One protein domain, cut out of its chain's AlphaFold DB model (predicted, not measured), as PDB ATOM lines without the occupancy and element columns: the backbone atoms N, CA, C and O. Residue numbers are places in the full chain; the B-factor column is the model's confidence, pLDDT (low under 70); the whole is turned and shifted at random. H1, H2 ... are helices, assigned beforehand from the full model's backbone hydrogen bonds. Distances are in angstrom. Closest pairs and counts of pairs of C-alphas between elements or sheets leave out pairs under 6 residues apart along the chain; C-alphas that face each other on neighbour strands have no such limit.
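This is residues 404 to 450 of the 538 residues of an uncharacterized protein of Handroanthus impetiginosus (UniProt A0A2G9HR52). Two long helices, H2 and H3, make an open V, joined at its point by the tight link of residues 428 to 431, with empty space between the two arms. The short helix H1 comes first and folds back near the beginning of H2, at the open end of the V. The printed part has 47 residues with three named helices, in the order H1, H2, H3, and no named strand; the class is all helix. The whole is loose, with a radius of gyration of the C-alphas of 13.7 A, and flat, spanning 34 by 31 by 16 A.

H1, residues 404 to 407, is close to but not clearly touching H2, residues 412 to 427; their closest C-alphas, those of Ile 406 and Thr 415, are 7.0 A apart. H2 is close to but not clearly touching H3, residues 432 to 449; their closest C-alphas, those of Leu 425 and Ile 432, are 6.1 A apart. H2 and H3 run opposite ways at a steep tilt of 49 degrees, 18.7 A from centre to centre. H1 and H3 are apart. In H2 and H3 every O i to N i+4 pair is within hydrogen-bond range; H1 is too short for such a pair, and its one O i to N i+3 pair is within range.

H1 begins at C-alpha 404, at (27.574, -0.188, 7.856), and is 4.8 A long. H2 is 22.3 A long and ends at C-alpha 427, at (37.601, -14.672, -11.108). H3, the longest helix, is 25.4 A long and ends at C-alpha 449, at (6.306, -6.233, -15.928).

The two C-alphas farthest apart, those of Ser 408 and His 448, are 34.3 A apart. The printed part has no cut, and both links are tight. Residues 408 to 413, 426 to 431 and 436 to 450 stand free. The mean pLDDT of the printed part is 71.0, and it is under 70 at residues 404 to 411, 425, 429 to 431 and 447 to 450.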
ATOM      1  N   ASP A 404      27.454   0.411   6.521       51.00
ATOM      2  CA  ASP A 404      27.574  -0.188   7.856       51.00
ATOM      3  C   ASP A 404      26.611  -1.370   8.079       51.00
ATOM      4  O   ASP A 404      26.947  -2.326   8.782       51.00
ATOM      5  N   GLU A 405      25.447  -1.379   7.424       50.47
ATOM      6  CA  GLU A 405      24.512  -2.517   7.444       50.47
ATOM      7  C   GLU A 405      25.078  -3.763   6.741       50.47
ATOM      8  O   GLU A 405      24.879  -4.884   7.207       50.47
ATOM      9  N   ILE A 406      25.856  -3.582   5.666       53.16
ATOM     10  CA  ILE A 406      26.557  -4.684   4.981       53.16
ATOM     11  C   ILE A 406      27.725  -5.190   5.843       53.16
ATOM     12  O   ILE A 406      28.004  -6.390   5.878       53.16
ATOM     13  N   ARG A 407      28.382  -4.290   6.586       51.69
ATOM     14  CA  ARG A 407      29.504  -4.612   7.481       51.69
ATOM     15  C   ARG A 407      29.078  -5.325   8.770       51.69
ATOM     16  O   ARG A 407      29.893  -6.028   9.361       51.69
ATOM     17  N   SER A 408      27.822  -5.187   9.195       58.47
ATOM     18  CA  SER A 408      27.313  -5.705  10.476       58.47
ATOM     19  C   SER A 408      26.660  -7.096  10.413       58.47
ATOM     20  O   SER A 408      26.112  -7.541  11.417       58.47
ATOM     21  N   TRP A 409      26.758  -7.821   9.285       51.88
ATOM     22  CA  TRP A 409      26.320  -9.230   9.159       51.88
ATOM     23  C   TRP A 409      24.880  -9.497   9.645       51.88
ATOM     24  O   TRP A 409      24.561 -10.584  10.120       51.88
ATOM     25  N   THR A 410      23.975  -8.530   9.487       57.38
ATOM     26  CA  THR A 410      22.570  -8.656   9.917       57.38
ATOM     27  C   THR A 410      21.820  -9.775   9.191       57.38
ATOM     28  O   THR A 410      20.840 -10.301   9.716       57.38
ATOM     29  N   ASN A 411      22.295 -10.190   8.009       60.00
ATOM     30  CA  ASN A 411      21.783 -11.352   7.292       60.00
ATOM     31  C   ASN A 411      22.938 -12.179   6.679       60.00
ATOM     32  O   ASN A 411      23.337 -11.929   5.536       60.00
ATOM     33  N   PRO A 412      23.502 -13.149   7.428       70.94
ATOM     34  CA  PRO A 412      24.772 -13.803   7.089       70.94
ATOM     35  C   PRO A 412      24.716 -14.581   5.768       70.94
ATOM     36  O   PRO A 412      25.716 -14.716   5.073       70.94
ATOM     37  N   ILE A 413      23.536 -15.069   5.382       73.06
ATOM     38  CA  ILE A 413      23.349 -15.813   4.132       73.06
ATOM     39  C   ILE A 413      23.410 -14.859   2.931       73.06
ATOM     40  O   ILE A 413      24.088 -15.141   1.945       73.06
ATOM     41  N   ALA A 414      22.744 -13.706   3.020       71.44
ATOM     42  CA  ALA A 414      22.722 -12.725   1.938       71.44
ATOM     43  C   ALA A 414      24.102 -12.085   1.721       71.44
ATOM     44  O   ALA A 414      24.523 -11.911   0.578       71.44
ATOM     45  N   THR A 415      24.838 -11.792   2.799       76.88
ATOM     46  CA  THR A 415      26.207 -11.266   2.696       76.88
ATOM     47  C   THR A 415      27.139 -12.292   2.059       76.88
ATOM     48  O   THR A 415      27.849 -11.941   1.118       76.88
ATOM     49  N   VAL A 416      27.081 -13.565   2.464       80.75
ATOM     50  CA  VAL A 416      27.880 -14.641   1.850       80.75
ATOM     51  C   VAL A 416      27.561 -14.801   0.360       80.75
ATOM     52  O   VAL A 416      28.485 -14.877  -0.446       80.75
ATOM     53  N   ILE A 417      26.286 -14.755  -0.040       80.06
ATOM     54  CA  ILE A 417      25.888 -14.824  -1.458       80.06
ATOM     55  C   ILE A 417      26.468 -13.652  -2.261       80.06
ATOM     56  O   ILE A 417      26.997 -13.861  -3.352       80.06
ATOM     57  N   ILE A 418      26.421 -12.430  -1.722       82.25
ATOM     58  CA  ILE A 418      26.969 -11.235  -2.385       82.25
ATOM     59  C   ILE A 418      28.493 -11.335  -2.530       82.25
ATOM     60  O   ILE A 418      29.030 -10.979  -3.578       82.25
ATOM     61  N   HIS A 419      29.193 -11.855  -1.519       78.00
ATOM     62  CA  HIS A 419      30.647 -12.009  -1.567       78.00
ATOM     63  C   HIS A 419      31.064 -13.130  -2.527       78.00
ATOM     64  O   HIS A 419      32.022 -12.953  -3.274       78.00
ATOM     65  N   ILE A 420      30.317 -14.239  -2.584       81.50
ATOM     66  CA  ILE A 420      30.529 -15.305  -3.576       81.50
ATOM     67  C   ILE A 420      30.290 -14.766  -4.990       81.50
ATOM     68  O   ILE A 420      31.117 -14.983  -5.872       81.50
ATOM     69  N   LEU A 421      29.210 -14.010  -5.208       78.12
ATOM     70  CA  LEU A 421      28.913 -13.387  -6.501       78.12
ATOM     71  C   LEU A 421      30.019 -12.405  -6.922       78.12
ATOM     72  O   LEU A 421      30.452 -12.418  -8.074       78.12
ATOM     73  N   PHE A 422      30.517 -11.597  -5.983       79.12
ATOM     74  CA  PHE A 422      31.640 -10.689  -6.206       79.12
ATOM     75  C   PHE A 422      32.925 -11.448  -6.566       79.12
ATOM     76  O   PHE A 422      33.613 -11.084  -7.516       79.12
ATOM     77  N   LEU A 423      33.221 -12.550  -5.874       78.19
ATOM     78  CA  LEU A 423      34.420 -13.356  -6.111       78.19
ATOM     79  C   LEU A 423      34.359 -14.097  -7.458       78.19
ATOM     80  O   LEU A 423      35.360 -14.165  -8.168       78.19
ATOM     81  N   VAL A 424      33.174 -14.558  -7.871       75.00
ATOM     82  CA  VAL A 424      32.928 -15.131  -9.206       75.00
ATOM     83  C   VAL A 424      33.102 -14.078 -10.308       75.00
ATOM     84  O   VAL A 424      33.734 -14.361 -11.327       75.00
ATOM     85  N   LEU A 425      32.621 -12.848 -10.098       69.31
ATOM     86  CA  LEU A 425      32.809 -11.729 -11.035       69.31
ATOM     87  C   LEU A 425      34.283 -11.317 -11.175       69.31
ATOM     88  O   LEU A 425      34.722 -10.974 -12.273       69.31
ATOM     89  N   VAL A 426      35.057 -11.385 -10.088       73.38
ATOM     90  CA  VAL A 426      36.502 -11.105 -10.094       73.38
ATOM     91  C   VAL A 426      37.294 -12.242 -10.754       73.38
ATOM     92  O   VAL A 426      38.233 -11.973 -11.505       73.38
ATOM     93  N   MET A 427      36.910 -13.505 -10.538       72.00
ATOM     94  CA  MET A 427      37.601 -14.672 -11.108       72.00
ATOM     95  C   MET A 427      37.360 -14.847 -12.612       72.00
ATOM     96  O   MET A 427      38.256 -15.293 -13.328       72.00
ATOM     97  N   TYR A 428      36.194 -14.437 -13.120       70.81
ATOM     98  CA  TYR A 428      35.856 -14.521 -14.540       70.81
ATOM     99  C   TYR A 428      35.712 -13.135 -15.175       70.81
ATOM    100  O   TYR A 428      34.619 -12.683 -15.513       70.81
ATOM    101  N   ARG A 429      36.847 -12.469 -15.429       64.75
ATOM    102  CA  ARG A 429      36.899 -11.111 -16.014       64.75
ATOM    103  C   ARG A 429      36.133 -10.952 -17.343       64.75
ATOM    104  O   ARG A 429      35.707  -9.851 -17.672       64.75
ATOM    105  N   GLN A 430      35.940 -12.032 -18.107       69.31
ATOM    106  CA  GLN A 430      35.204 -12.026 -19.385       69.31
ATOM    107  C   GLN A 430      33.669 -12.047 -19.215       69.31
ATOM    108  O   GLN A 430      32.946 -11.731 -20.155       69.31
ATOM    109  N   LEU A 431      33.163 -12.379 -18.020       66.81
ATOM    110  CA  LEU A 431      31.731 -12.482 -17.710       66.81
ATOM    111  C   LEU A 431      31.139 -11.198 -17.109       66.81
ATOM    112  O   LEU A 431      29.920 -11.106 -16.967       66.81
ATOM    113  N   ILE A 432      31.964 -10.186 -16.818       72.12
ATOM    114  CA  ILE A 432      31.519  -8.909 -16.237       72.12
ATOM    115  C   ILE A 432      30.535  -8.198 -17.175       72.12
ATOM    116  O   ILE A 432      29.435  -7.838 -16.763       72.12
ATOM    117  N   LEU A 433      30.896  -8.050 -18.454       72.12
ATOM    118  CA  LEU A 433      30.058  -7.370 -19.444       72.12
ATOM    119  C   LEU A 433      28.731  -8.116 -19.699       72.12
ATOM    120  O   LEU A 433      27.685  -7.488 -19.538       72.12
ATOM    121  N   PRO A 434      28.718  -9.435 -20.001       75.94
ATOM    122  CA  PRO A 434      27.471 -10.192 -20.144       75.94
ATOM    123  C   PRO A 434      26.566 -10.124 -18.910       75.94
ATOM    124  O   PRO A 434      25.352  -9.999 -19.048       75.94
ATOM    125  N   SER A 435      27.148 -10.149 -17.706       71.00
ATOM    126  CA  SER A 435      26.388 -10.073 -16.452       71.00
ATOM    127  C   SER A 435      25.756  -8.695 -16.245       71.00
ATOM    128  O   SER A 435      24.604  -8.614 -15.831       71.00
ATOM    129  N   ILE A 436      26.457  -7.606 -16.591       78.50
ATOM    130  CA  ILE A 436      25.899  -6.244 -16.546       78.50
ATOM    131  C   ILE A 436      24.732  -6.111 -17.530       78.50
ATOM    132  O   ILE A 436      23.672  -5.607 -17.154       78.50
ATOM    133  N   PHE A 437      24.885  -6.605 -18.763       80.19
ATOM    134  CA  PHE A 437      23.806  -6.574 -19.754       80.19
ATOM    135  C   PHE A 437      22.601  -7.423 -19.333       80.19
ATOM    136  O   PHE A 437      21.467  -6.969 -19.482       80.19
ATOM    137  N   LEU A 438      22.822  -8.603 -18.744       81.31
ATOM    138  CA  LEU A 438      21.751  -9.434 -18.190       81.31
ATOM    139  C   LEU A 438      21.027  -8.722 -17.037       81.31
ATOM    140  O   LEU A 438      19.800  -8.705 -17.007       81.31
ATOM    141  N   CYS A 439      21.760  -8.093 -16.114       75.56
ATOM    142  CA  CYS A 439      21.175  -7.340 -15.005       75.56
ATOM    143  C   CYS A 439      20.331  -6.161 -15.500       75.56
ATOM    144  O   CYS A 439      19.198  -5.994 -15.055       75.56
ATOM    145  N   LEU A 440      20.838  -5.381 -16.459       80.44
ATOM    146  CA  LEU A 440      20.080  -4.288 -17.072       80.44
ATOM    147  C   LEU A 440      18.833  -4.809 -17.796       80.44
ATOM    148  O   LEU A 440      17.754  -4.247 -17.631       80.44
ATOM    149  N   PHE A 441      18.943  -5.919 -18.530       84.12
ATOM    150  CA  PHE A 441      17.807  -6.556 -19.192       84.12
ATOM    151  C   PHE A 441      16.752  -7.043 -18.190       84.12
ATOM    152  O   PHE A 441      15.565  -6.787 -18.377       84.12
ATOM    153  N   LEU A 442      17.160  -7.678 -17.089       79.12
ATOM    154  CA  LEU A 442      16.248  -8.127 -16.036       79.12
ATOM    155  C   LEU A 442      15.588  -6.951 -15.310       79.12
ATOM    156  O   LEU A 442      14.399  -7.033 -15.019       79.12
ATOM    157  N   ILE A 443      16.304  -5.844 -15.085       75.62
ATOM    158  CA  ILE A 443      15.732  -4.603 -14.543       75.62
ATOM    159  C   ILE A 443      14.705  -4.020 -15.516       75.62
ATOM    160  O   ILE A 443      13.618  -3.646 -15.089       75.62
ATOM    161  N   ILE A 444      14.994  -3.994 -16.819       75.62
ATOM    162  CA  ILE A 444      14.057  -3.519 -17.845       75.62
ATOM    163  C   ILE A 444      12.824  -4.423 -17.912       75.62
ATOM    164  O   ILE A 444      11.706  -3.919 -17.935       75.62
ATOM    165  N   VAL A 445      12.988  -5.747 -17.886       81.12
ATOM    166  CA  VAL A 445      11.872  -6.703 -17.875       81.12
ATOM    167  C   VAL A 445      11.065  -6.585 -16.586       81.12
ATOM    168  O   VAL A 445       9.839  -6.621 -16.643       81.12
ATOM    169  N   TRP A 446      11.716  -6.406 -15.436       76.44
ATOM    170  CA  TRP A 446      11.057  -6.164 -14.154       76.44
ATOM    171  C   TRP A 446      10.252  -4.865 -14.204       76.44
ATOM    172  O   TRP A 446       9.061  -4.856 -13.909       76.44
ATOM    173  N   TYR A 447      10.854  -3.784 -14.689       68.56
ATOM    174  CA  TYR A 447      10.200  -2.490 -14.841       68.56
ATOM    175  C   TYR A 447       9.055  -2.534 -15.863       68.56
ATOM    176  O   TYR A 447       8.008  -1.928 -15.665       68.56
ATOM    177  N   HIS A 448       9.204  -3.314 -16.934       69.12
ATOM    178  CA  HIS A 448       8.175  -3.510 -17.950       69.12
ATOM    179  C   HIS A 448       7.025  -4.403 -17.460       69.12
ATOM    180  O   HIS A 448       5.875  -4.202 -17.850       69.12
ATOM    181  N   ARG A 449       7.309  -5.373 -16.580       67.88
ATOM    182  CA  ARG A 449       6.306  -6.233 -15.928       67.88
ATOM    183  C   ARG A 449       5.479  -5.459 -14.900       67.88
ATOM    184  O   ARG A 449       4.299  -5.748 -14.746       67.88
ATOM    185  N   TRP A 450       6.095  -4.482 -14.238       45.12
ATOM    186  CA  TRP A 450       5.473  -3.625 -13.225       45.12
ATOM    187  C   TRP A 450       4.972  -2.285 -13.778       45.12
ATOM    188  O   TRP A 450       4.444  -1.470 -13.023       45.12
TER     189      TRP A 450